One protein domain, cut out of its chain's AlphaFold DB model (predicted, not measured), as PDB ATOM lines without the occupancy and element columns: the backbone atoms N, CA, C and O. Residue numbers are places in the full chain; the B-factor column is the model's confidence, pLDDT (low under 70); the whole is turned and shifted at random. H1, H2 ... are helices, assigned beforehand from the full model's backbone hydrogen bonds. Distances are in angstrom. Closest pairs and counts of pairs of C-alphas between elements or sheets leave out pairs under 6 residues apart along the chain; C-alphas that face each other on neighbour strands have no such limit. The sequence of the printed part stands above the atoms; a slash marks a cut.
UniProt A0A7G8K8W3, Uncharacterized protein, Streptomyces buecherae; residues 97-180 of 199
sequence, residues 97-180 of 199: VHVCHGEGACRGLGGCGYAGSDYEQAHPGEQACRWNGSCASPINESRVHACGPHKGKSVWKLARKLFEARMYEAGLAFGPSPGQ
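This is residues 97 to 180 of the 199 residues of an uncharacterized protein of Streptomyces buecherae (UniProt A0A7G8K8W3). There is little regular structure here: a loop-built lobe, residues 97 to 154 with the short helix H1 in it, from which one longer helix, H2, reaches out to one side. After H2, residues 170 to 180 fold back alongside it. The printed part has 84 residues with two named helices, H1 then H2, and no named strand; the class is all helix, with 19 residues in named elements. The whole is compact, with a radius of gyration of the C-alphas of 12.2 A, and spans 33 by 27 by 22 A.

Residues 97 to 117 hold no named element; C-alpha 97 is at (21.813, 33.400, 107.399). H1 is residues 118 to 121. H2 is residues 155 to 169, 21.0 A long, from C-alpha 155 at (23.296, 17.573, 103.990) to C-alpha 169 at (19.408, 9.352, 122.916).

H1 and H2 are only just apart, their closest C-alphas 8.5 A from each other. In H2 every O i to N i+4 pair is within hydrogen-bond range; H1 is too short for such a pair.

The C-alphas farthest apart, of Gly 102 and Gly 171, are 33.4 A apart. The printed part has no cut. The link from H1 to H2, 33 residues, is long. The model's pLDDT is under 70 in residues 97 to 113 and 126 to 137.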
ATOM      1  N   VAL A  97      20.958  33.716 108.550       57.66
ATOM      2  CA  VAL A  97      21.813  33.400 107.399       57.66
ATOM      3  C   VAL A  97      23.265  33.639 107.785       57.66
ATOM      4  O   VAL A  97      23.637  34.767 108.108       57.66
ATOM      5  N   HIS A  98      24.088  32.589 107.775       55.56
ATOM      6  CA  HIS A  98      25.494  32.699 108.165       55.56
ATOM      7  C   HIS A  98      26.419  31.732 107.406       55.56
ATOM      8  O   HIS A  98      26.117  30.547 107.238       55.56
ATOM      9  N   VAL A  99      27.585  32.238 106.986       53.66
ATOM     10  CA  VAL A  99      28.682  31.491 106.345       53.66
ATOM     11  C   VAL A  99      29.717  31.132 107.399       53.66
ATOM     12  O   VAL A  99      30.299  32.011 108.016       53.66
ATOM     13  N   CYS A 100      29.913  29.838 107.655       56.66
ATOM     14  CA  CYS A 100      30.406  29.450 108.976       56.66
ATOM     15  C   CYS A 100      31.683  28.610 109.016       56.66
ATOM     16  O   CYS A 100      32.483  28.793 109.924       56.66
ATOM     17  N   HIS A 101      31.944  27.733 108.044       54.88
ATOM     18  CA  HIS A 101      33.104  26.842 108.180       54.88
ATOM     19  C   HIS A 101      34.441  27.611 108.302       54.88
ATOM     20  O   HIS A 101      35.352  27.181 109.005       54.88
ATOM     21  N   GLY A 102      34.547  28.778 107.663       56.72
ATOM     22  CA  GLY A 102      35.782  29.552 107.616       56.72
ATOM     23  C   GLY A 102      35.940  30.645 108.672       56.72
ATOM     24  O   GLY A 102      37.000  31.268 108.663       56.72
ATOM     25  N   GLU A 103      34.963  30.943 109.541       56.84
ATOM     26  CA  GLU A 103      34.952  32.217 110.292       56.84
ATOM     27  C   GLU A 103      34.350  32.157 111.710       56.84
ATOM     28  O   GLU A 103      33.597  31.257 112.077       56.84
ATOM     29  N   GLY A 104      34.706  33.159 112.524       60.94
ATOM     30  CA  GLY A 104      34.178  33.365 113.875       60.94
ATOM     31  C   GLY A 104      34.534  32.264 114.878       60.94
ATOM     32  O   GLY A 104      35.484  31.505 114.699       60.94
ATOM     33  N   ALA A 105      33.735  32.175 115.945       59.16
ATOM     34  CA  ALA A 105      33.852  31.145 116.981       59.16
ATOM     35  C   ALA A 105      33.469  29.734 116.495       59.16
ATOM     36  O   ALA A 105      33.491  28.793 117.278       59.16
ATOM     37  N   CYS A 106      33.095  29.595 115.222       52.91
ATOM     38  CA  CYS A 106      32.560  28.370 114.649       52.91
ATOM     39  C   CYS A 106      33.439  27.772 113.545       52.91
ATOM     40  O   CYS A 106      33.120  26.711 113.003       52.91
ATOM     41  N   ARG A 107      34.569  28.427 113.247       59.69
ATOM     42  CA  ARG A 107      35.606  27.909 112.360       59.69
ATOM     43  C   ARG A 107      36.055  26.529 112.839       59.69
ATOM     44  O   ARG A 107      36.476  26.385 113.983       59.69
ATOM     45  N   GLY A 108      35.993  25.541 111.951       57.50
ATOM     46  CA  GLY A 108      36.471  24.187 112.241       57.50
ATOM     47  C   GLY A 108      35.591  23.357 113.191       57.50
ATOM     48  O   GLY A 108      36.025  22.307 113.654       57.50
ATOM     49  N   LEU A 109      34.383  23.826 113.544       53.47
ATOM     50  CA  LEU A 109      33.492  23.139 114.496       53.47
ATOM     51  C   LEU A 109      32.413  22.270 113.824       53.47
ATOM     52  O   LEU A 109      31.450  21.883 114.486       53.47
ATOM     53  N   GLY A 110      32.547  21.982 112.524       56.94
ATOM     54  CA  GLY A 110      31.599  21.157 111.766       56.94
ATOM     55  C   GLY A 110      31.375  21.623 110.325       56.94
ATOM     56  O   GLY A 110      31.601  22.785 109.967       56.94
ATOM     57  N   GLY A 111      30.951  20.690 109.470       60.38
ATOM     58  CA  GLY A 111      30.838  20.878 108.029       60.38
ATOM     59  C   GLY A 111      29.398  21.120 107.592       60.38
ATOM     60  O   GLY A 111      28.519  20.287 107.789       60.38
ATOM     61  N   CYS A 112      29.159  22.227 106.891       67.25
ATOM     62  CA  CYS A 112      27.861  22.536 106.279       67.25
ATOM     63  C   CYS A 112      27.656  21.856 104.913       67.25
ATOM     64  O   CYS A 112      26.904  22.346 104.069       67.25
ATOM     65  N   GLY A 113      28.387  20.775 104.646       69.06
ATOM     66  CA  GLY A 113      28.405  20.101 103.354       69.06
ATOM     67  C   GLY A 113      29.383  20.668 102.333       69.06
ATOM     68  O   GLY A 113      29.610  20.016 101.325       69.06
ATOM     69  N   TYR A 114      29.953  21.858 102.534       71.56
ATOM     70  CA  TYR A 114      30.764  22.505 101.492       71.56
ATOM     71  C   TYR A 114      32.270  22.466 101.756       71.56
ATOM     72  O   TYR A 114      33.042  22.079 100.884       71.56
ATOM     73  N   ALA A 115      32.688  22.869 102.954       72.19
ATOM     74  CA  ALA A 115      34.090  22.975 103.341       72.19
ATOM     75  C   ALA A 115      34.303  22.378 104.730       72.19
ATOM     76  O   ALA A 115      33.350  22.284 105.512       72.19
ATOM     77  N   GLY A 116      35.528  21.928 104.977       73.31
ATOM     78  CA  GLY A 116      35.915  21.193 106.171       73.31
ATOM     79  C   GLY A 116      36.303  19.762 105.886       73.31
ATOM     80  O   GLY A 116      36.164  19.260 104.766       73.31
ATOM     81  N   SER A 117      36.809  19.132 106.926       77.75
ATOM     82  CA  SER A 117      37.287  17.768 106.905       77.75
ATOM     83  C   SER A 117      36.225  16.730 106.591       77.75
ATOM     84  O   SER A 117      35.041  16.955 106.810       77.75
ATOM     85  N   ASP A 118      36.651  15.542 106.152       78.44
ATOM     86  CA  ASP A 118      35.759  14.386 106.006       78.44
ATOM     87  C   ASP A 118      34.961  14.100 107.301       78.44
ATOM     88  O   ASP A 118      33.790  13.725 107.220       78.44
ATOM     89  N   TYR A 119      35.571  14.303 108.478       78.75
ATOM     90  CA  TYR A 119      34.921  14.187 109.785       78.75
ATOM     91  C   TYR A 119      33.863  15.274 109.987       78.75
ATOM     92  O   TYR A 119      32.702  14.968 110.240       78.75
ATOM     93  N   GLU A 120      34.225  16.539 109.807       76.81
ATOM     94  CA  GLU A 120      33.299  17.664 109.942       76.81
ATOM     95  C   GLU A 120      32.128  17.566 108.960       76.81
ATOM     96  O   GLU A 120      30.988  17.830 109.339       76.81
ATOM     97  N   GLN A 121      32.371  17.125 107.720       79.12
ATOM     98  CA  GLN A 121      31.307  16.897 106.739       79.12
ATOM     99  C   GLN A 121      30.295  15.844 107.182       79.12
ATOM    100  O   GLN A 121      29.175  15.855 106.683       79.12
ATOM    101  N   ALA A 122      30.659  14.912 108.057       81.31
ATOM    102  CA  ALA A 122      29.755  13.856 108.496       81.31
ATOM    103  C   ALA A 122      28.859  14.248 109.679       81.31
ATOM    104  O   ALA A 122      27.961  13.475 110.003       81.31
ATOM    105  N   HIS A 123      29.059  15.427 110.278       77.44
ATOM    106  CA  HIS A 123      28.324  15.891 111.463       77.44
ATOM    107  C   HIS A 123      27.602  17.231 111.211       77.44
ATOM    108  O   HIS A 123      27.759  18.185 111.980       77.44
ATOM    109  N   PRO A 124      26.832  17.369 110.112       77.44
ATOM    110  CA  PRO A 124      26.154  18.623 109.821       77.44
ATOM    111  C   PRO A 124      25.104  18.936 110.892       77.44
ATOM    112  O   PRO A 124      24.276  18.096 111.238       77.44
ATOM    113  N   GLY A 125      25.109  20.173 111.392       70.81
ATOM    114  CA  GLY A 125      24.143  20.618 112.404       70.81
ATOM    115  C   GLY A 125      24.427  20.127 113.831       70.81
ATOM    116  O   GLY A 125      23.693  20.484 114.752       70.81
ATOM    117  N   GLU A 126      25.510  19.380 114.055       68.38
ATOM    118  CA  GLU A 126      25.963  18.940 115.383       68.38
ATOM    119  C   GLU A 126      27.038  19.866 115.965       68.38
ATOM    120  O   GLU A 126      28.036  19.448 116.544       68.38
ATOM    121  N   GLN A 127      26.827  21.170 115.807       61.94
ATOM    122  CA  GLN A 127      27.799  22.192 116.177       61.94
ATOM    123  C   GLN A 127      27.709  22.507 117.683       61.94
ATOM    124  O   GLN A 127      26.614  22.711 118.218       61.94
ATOM    125  N   ALA A 128      28.845  22.711 118.362       53.12
ATOM    126  CA  ALA A 128      28.871  23.365 119.684       53.12
ATOM    127  C   ALA A 128      28.360  24.822 119.617       53.12
ATOM    128  O   ALA A 128      27.813  25.348 120.585       53.12
ATOM    129  N   CYS A 129      28.439  25.435 118.432       46.56
ATOM    130  CA  CYS A 129      27.843  26.724 118.079       46.56
ATOM    131  C   CYS A 129      26.306  26.693 117.928       46.56
ATOM    132  O   CYS A 129      25.752  27.481 117.161       46.56
ATOM    133  N   ARG A 130      25.595  25.811 118.640       48.31
ATOM    134  CA  ARG A 130      24.125  25.664 118.607       48.31
ATOM    135  C   ARG A 130      23.335  26.973 118.807       48.31
ATOM    136  O   ARG A 130      22.187  27.076 118.397       48.31
ATOM    137  N   TRP A 131      23.981  27.995 119.368       49.62
ATOM    138  CA  TRP A 131      23.434  29.334 119.609       49.62
ATOM    139  C   TRP A 131      23.654  30.339 118.462       49.62
ATOM    140  O   TRP A 131      23.114  31.438 118.509       49.62
ATOM    141  N   ASN A 132      24.432  29.980 117.432       48.59
ATOM    142  CA  ASN A 132      24.954  30.916 116.425       48.59
ATOM    143  C   ASN A 132      24.574  30.569 114.963       48.59
ATOM    144  O   ASN A 132      25.161  31.136 114.043       48.59
ATOM    145  N   GLY A 133      23.631  29.647 114.699       48.31
ATOM    146  CA  GLY A 133      23.139  29.373 113.327       48.31
ATOM    147  C   GLY A 133      24.195  28.806 112.356       48.31
ATOM    148  O   GLY A 133      24.223  29.105 111.165       48.31
ATOM    149  N   SER A 134      25.108  27.991 112.878       50.81
ATOM    150  CA  SER A 134      26.486  27.815 112.399       50.81
ATOM    151  C   SER A 134      26.718  26.855 111.203       50.81
ATOM    152  O   SER A 134      27.846  26.462 110.923       50.81
ATOM    153  N   CYS A 135      25.708  26.472 110.425       55.22
ATOM    154  CA  CYS A 135      25.917  25.541 109.305       55.22
ATOM    155  C   CYS A 135      25.167  25.962 108.049       55.22
ATOM    156  O   CYS A 135      24.108  25.410 107.794       55.22
ATOM    157  N   ALA A 136      25.697  26.936 107.289       57.44
ATOM    158  CA  ALA A 136      25.073  27.452 106.059       57.44
ATOM    159  C   ALA A 136      23.543  27.455 106.158       57.44
ATOM    160  O   ALA A 136      22.851  26.798 105.388       57.44
ATOM    161  N   SER A 137      23.069  28.054 107.244       65.88
ATOM    162  CA  SER A 137      21.686  28.000 107.663       65.88
ATOM    163  C   SER A 137      20.941  29.032 106.817       65.88
ATOM    164  O   SER A 137      21.393  30.172 106.777       65.88
ATOM    165  N   PRO A 138      19.869  28.686 106.093       71.81
ATOM    166  CA  PRO A 138      19.262  27.364 105.990       71.81
ATOM    167  C   PRO A 138      20.003  26.363 105.099       71.81
ATOM    168  O   PRO A 138      20.357  26.666 103.961       71.81
ATOM    169  N   ILE A 139      20.116  25.115 105.578       79.19
ATOM    170  CA  ILE A 139      20.565  24.002 104.735       79.19
ATOM    171  C   ILE A 139      19.458  23.711 103.723       79.19
ATOM    172  O   ILE A 139      18.360  23.265 104.066       79.19
ATOM    173  N   ASN A 140      19.761  23.973 102.465       79.94
ATOM    174  CA  ASN A 140      18.806  23.849 101.389       79.94
ATOM    175  C   ASN A 140      18.669  22.441 100.816       79.94
ATOM    176  O   ASN A 140      19.531  21.581 101.009       79.94
ATOM    177  N   GLU A 141      17.581  22.232 100.078       85.38
ATOM    178  CA  GLU A 141      17.253  20.957  99.439       85.38
ATOM    179  C   GLU A 141      18.364  20.463  98.504       85.38
ATOM    180  O   GLU A 141      18.721  19.281  98.551       85.38
ATOM    181  N   SER A 142      18.957  21.351  97.693       84.94
ATOM    182  CA  SER A 142      20.046  20.969  96.783       84.94
ATOM    183  C   SER A 142      21.420  20.855  97.441       84.94
ATOM    184  O   SER A 142      22.381  20.472  96.766       84.94
ATOM    185  N   ARG A 143      21.556  21.140  98.744       83.94
ATOM    186  CA  ARG A 143      22.863  21.088  99.403       83.94
ATOM    187  C   ARG A 143      23.339  19.655  99.558       83.94
ATOM    188  O   ARG A 143      22.707  18.835 100.229       83.94
ATOM    189  N   VAL A 144      24.507  19.382  98.988       86.38
ATOM    190  CA  VAL A 144      25.158  18.075  99.059       86.38
ATOM    191  C   VAL A 144      26.562  18.174  99.631       86.38
ATOM    192  O   VAL A 144      27.239  19.183  99.443       86.38
ATOM    193  N   HIS A 145      27.007  17.113 100.303       84.62
ATOM    194  CA  HIS A 145      28.365  17.038 100.838       84.62
ATOM    195  C   HIS A 145      29.412  17.035  99.713       84.62
ATOM    196  O   HIS A 145      29.340  16.220  98.787       84.62
ATOM    197  N   ALA A 146      30.413  17.903  99.814       82.94
ATOM    198  CA  ALA A 146      31.510  18.039  98.860       82.94
ATOM    199  C   ALA A 146      32.562  16.923  99.014       82.94
ATOM    200  O   ALA A 146      33.167  16.484  98.026       82.94
ATOM    201  N   CYS A 147      32.747  16.421 100.237       79.75
ATOM    202  CA  CYS A 147      33.679  15.348 100.593       79.75
ATOM    203  C   CYS A 147      33.133  14.467 101.740       79.75
ATOM    204  O   CYS A 147      31.949  14.548 102.076       79.75
ATOM    205  N   GLY A 148      33.959  13.568 102.281       82.06
ATOM    206  CA  GLY A 148      33.573  12.624 103.331       82.06
ATOM    207  C   GLY A 148      32.711  11.434 102.880       82.06
ATOM    208  O   GLY A 148      32.374  11.290 101.699       82.06
ATOM    209  N   PRO A 149      32.317  10.552 103.820       83.25
ATOM    210  CA  PRO A 149      31.516   9.352 103.531       83.25
ATOM    211  C   PRO A 149      30.085   9.649 103.047       83.25
ATOM    212  O   PRO A 149      29.413   8.767 102.503       83.25
ATOM    213  N   HIS A 150      29.622  10.892 103.199       84.62
ATOM    214  CA  HIS A 150      28.314  11.357 102.728       84.62
ATOM    215  C   HIS A 150      28.378  12.142 101.421       84.62
ATOM    216  O   HIS A 150      27.354  12.682 101.006       84.62
ATOM    217  N   LYS A 151      29.540  12.189 100.754       88.50
ATOM    218  CA  LYS A 151      29.735  12.935  99.506       88.50
ATOM    219  C   LYS A 151      28.587  12.722  98.510       88.50
ATOM    220  O   LYS A 151      28.218  11.590  98.200       88.50
ATOM    221  N   GLY A 152      28.030  13.826  98.007       86.94
ATOM    222  CA  GLY A 152      26.921  13.849  97.049       86.94
ATOM    223  C   GLY A 152      25.531  13.564  97.636       86.94
ATOM    224  O   GLY A 152      24.547  13.639  96.904       86.94
ATOM    225  N   LYS A 153      25.417  13.248  98.933       90.25
ATOM    226  CA  LYS A 153      24.129  13.069  99.623       90.25
ATOM    227  C   LYS A 153      23.648  14.392 100.214       90.25
ATOM    228  O   LYS A 153      24.452  15.287 100.453       90.25
ATOM    229  N   SER A 154      22.340  14.488 100.454       88.25
ATOM    230  CA  SER A 154      21.729  15.666 101.078       88.25
ATOM    231  C   SER A 154      22.291  15.897 102.477       88.25
ATOM    232  O   SER A 154      22.240  15.006 103.328       88.25
ATOM    233  N   VAL A 155      22.768  17.119 102.699       85.50
ATOM    234  CA  VAL A 155      23.296  17.573 103.990       85.50
ATOM    235  C   VAL A 155      22.174  17.709 105.004       85.50
ATOM    236  O   VAL A 155      22.316  17.266 106.140       85.50
ATOM    237  N   TRP A 156      21.029  18.253 104.582       87.12
ATOM    238  CA  TRP A 156      19.888  18.446 105.473       87.12
ATOM    239  C   TRP A 156      19.354  17.103 105.971       87.12
ATOM    240  O   TRP A 156      19.120  16.936 107.162       87.12
ATOM    241  N   LYS A 157      19.228  16.100 105.090       89.75
ATOM    242  CA  LYS A 157      18.736  14.772 105.499       89.75
ATOM    243  C   LYS A 157      19.668  14.101 106.501       89.75
ATOM    244  O   LYS A 157      19.191  13.417 107.401       89.75
ATOM    245  N   LEU A 158      20.977  14.288 106.348       88.00
ATOM    246  CA  LEU A 158      21.940  13.794 107.320       88.00
ATOM    247  C   LEU A 158      21.799  14.529 108.657       88.00
ATOM    248  O   LEU A 158      21.671  13.881 109.691       88.00
ATOM    249  N   ALA A 159      21.733  15.859 108.618       84.94
ATOM    250  CA  ALA A 159      21.548  16.696 109.799       84.94
ATOM    251  C   ALA A 159      20.250  16.363 110.545       84.94
ATOM    252  O   ALA A 159      20.233  16.308 111.772       84.94
ATOM    253  N   ARG A 160      19.168  16.065 109.814       88.38
ATOM    254  CA  ARG A 160      17.898  15.627 110.394       88.38
ATOM    255  C   ARG A 160      18.018  14.288 111.094       88.38
ATOM    256  O   ARG A 160      17.578  14.170 112.228       88.38
ATOM    257  N   LYS A 161      18.635  13.299 110.458       88.38
ATOM    258  CA  LYS A 161      18.845  11.993 111.092       88.38
ATOM    259  C   LYS A 161      19.706  12.094 112.350       88.38
ATOM    260  O   LYS A 161      19.391  11.470 113.353       88.38
ATOM    261  N   LEU A 162      20.751  12.914 112.310       85.31
ATOM    262  CA  LEU A 162      21.590  13.219 113.469       85.31
ATOM    263  C   LEU A 162      20.807  13.922 114.580       85.31
ATOM    264  O   LEU A 162      20.913  13.568 115.748       85.31
ATOM    265  N   PHE A 163      19.969  14.895 114.227       84.69
ATOM    266  CA  PHE A 163      19.053  15.530 115.169       84.69
ATOM    267  C   PHE A 163      18.126  14.508 115.844       84.69
ATOM    268  O   PHE A 163      18.055  14.480 117.068       84.69
ATOM    269  N   GLU A 164      17.454  13.659 115.068       87.00
ATOM    270  CA  GLU A 164      16.533  12.649 115.600       87.00
ATOM    271  C   GLU A 164      17.252  11.644 116.500       87.00
ATOM    272  O   GLU A 164      16.764  11.347 117.587       87.00
ATOM    273  N   ALA A 165      18.435  11.179 116.093       84.69
ATOM    274  CA  ALA A 165      19.266  10.302 116.908       84.69
ATOM    275  C   ALA A 165      19.639  10.962 118.246       84.69
ATOM    276  O   ALA A 165      19.430  10.362 119.296       84.69
ATOM    277  N   ARG A 166      20.074  12.229 118.239       82.50
ATOM    278  CA  ARG A 166      20.395  12.974 119.469       82.50
ATOM    279  C   ARG A 166      19.183  13.188 120.372       82.50
ATOM    280  O   ARG A 166      19.306  13.070 121.588       82.50
ATOM    281  N   MET A 167      18.020  13.520 119.808       80.69
ATOM    282  CA  MET A 167      16.786  13.665 120.591       80.69
ATOM    283  C   MET A 167      16.369  12.331 121.208       80.69
ATOM    284  O   MET A 167      16.019  12.282 122.386       80.69
ATOM    285  N   TYR A 168      16.454  11.252 120.432       83.88
ATOM    286  CA  TYR A 168      16.166   9.902 120.897       83.88
ATOM    287  C   TYR A 168      17.100   9.481 122.040       83.88
ATOM    288  O   TYR A 168      16.626   9.073 123.097       83.88
ATOM    289  N   GLU A 169      18.412   9.642 121.875       80.44
ATOM    290  CA  GLU A 169      19.408   9.352 122.916       80.44
ATOM    291  C   GLU A 169      19.207  10.210 124.175       80.44
ATOM    292  O   GLU A 169      19.468   9.750 125.287       80.44
ATOM    293  N   ALA A 170      18.696  11.436 124.018       77.56
ATOM    294  CA  ALA A 170      18.347  12.329 125.120       77.56
ATOM    295  C   ALA A 170      16.975  12.037 125.765       77.56
ATOM    296  O   ALA A 170      16.622  12.689 126.749       77.56
ATOM    297  N   GLY A 171      16.182  11.098 125.231       79.12
ATOM    298  CA  GLY A 171      14.822  10.814 125.708       79.12
ATOM    299  C   GLY A 171      13.824  11.952 125.461       79.12
ATOM    300  O   GLY A 171      12.822  12.065 126.168       79.12
ATOM    301  N   LEU A 172      14.097  12.819 124.484       80.56
ATOM    302  CA  LEU A 172      13.281  13.984 124.160       80.56
ATOM    303  C   LEU A 172      12.325  13.683 123.006       80.56
ATOM    304  O   LEU A 172      12.700  13.105 121.987       80.56
ATOM    305  N   ALA A 173      11.075  14.125 123.150       84.88
ATOM    306  CA  ALA A 173      10.089  14.018 122.086       84.88
ATOM    307  C   ALA A 173      10.399  15.009 120.957       84.88
ATOM    308  O   ALA A 173      10.642  16.194 121.199       84.88
ATOM    309  N   PHE A 174      10.300  14.536 119.718       86.06
ATOM    310  CA  PHE A 174      10.416  15.356 118.519       86.06
ATOM    311  C   PHE A 174       9.306  15.009 117.520       86.06
ATOM    312  O   PHE A 174       8.800  13.888 117.483       86.06
ATOM    313  N   GLY A 175       8.901  15.997 116.731       86.19
ATOM    314  CA  GLY A 175       7.865  15.866 115.712       86.19
ATOM    315  C   GLY A 175       8.438  15.672 114.308       86.19
ATOM    316  O   GLY A 175       9.643  15.848 114.106       86.19
ATOM    317  N   PRO A 176       7.603  15.324 113.310       88.88
ATOM    318  CA  PRO A 176       8.023  15.232 111.915       88.88
ATOM    319  C   PRO A 176       8.603  16.544 111.387       88.88
ATOM    320  O   PRO A 176       8.123  17.633 111.704       88.88
ATOM    321  N   SER A 177       9.600  16.419 110.513       87.62
ATOM    322  CA  SER A 177      10.123  17.563 109.773       87.62
ATOM    323  C   SER A 177       9.042  18.189 108.873       87.62
ATOM    324  O   SER A 177       8.315  17.448 108.206       87.62
ATOM    325  N   PRO A 178       8.984  19.531 108.752       83.75
ATOM    326  CA  PRO A 178       8.116  20.216 107.790       83.75
ATOM    327  C   PRO A 178       8.497  19.996 106.316       83.75
ATOM    328  O   PRO A 178       7.719  20.342 105.430       83.75
ATOM    329  N   GLY A 179       9.697  19.477 106.034       85.81
ATOM    330  CA  GLY A 179      10.202  19.314 104.670       85.81
ATOM    331  C   GLY A 179      11.491  18.497 104.580       85.81
ATOM    332  O   GLY A 179      11.862  17.791 105.517       85.81
ATOM    333  N   GLN A 180      12.172  18.578 103.434       86.81
ATOM    334  CA  GLN A 180      13.432  17.856 103.169       86.81
ATOM    335  C   GLN A 180      14.655  18.779 103.057       86.81
ATOM    336  O   GLN A 180      15.689  18.387 102.512       86.81
TER     337      GLN A 180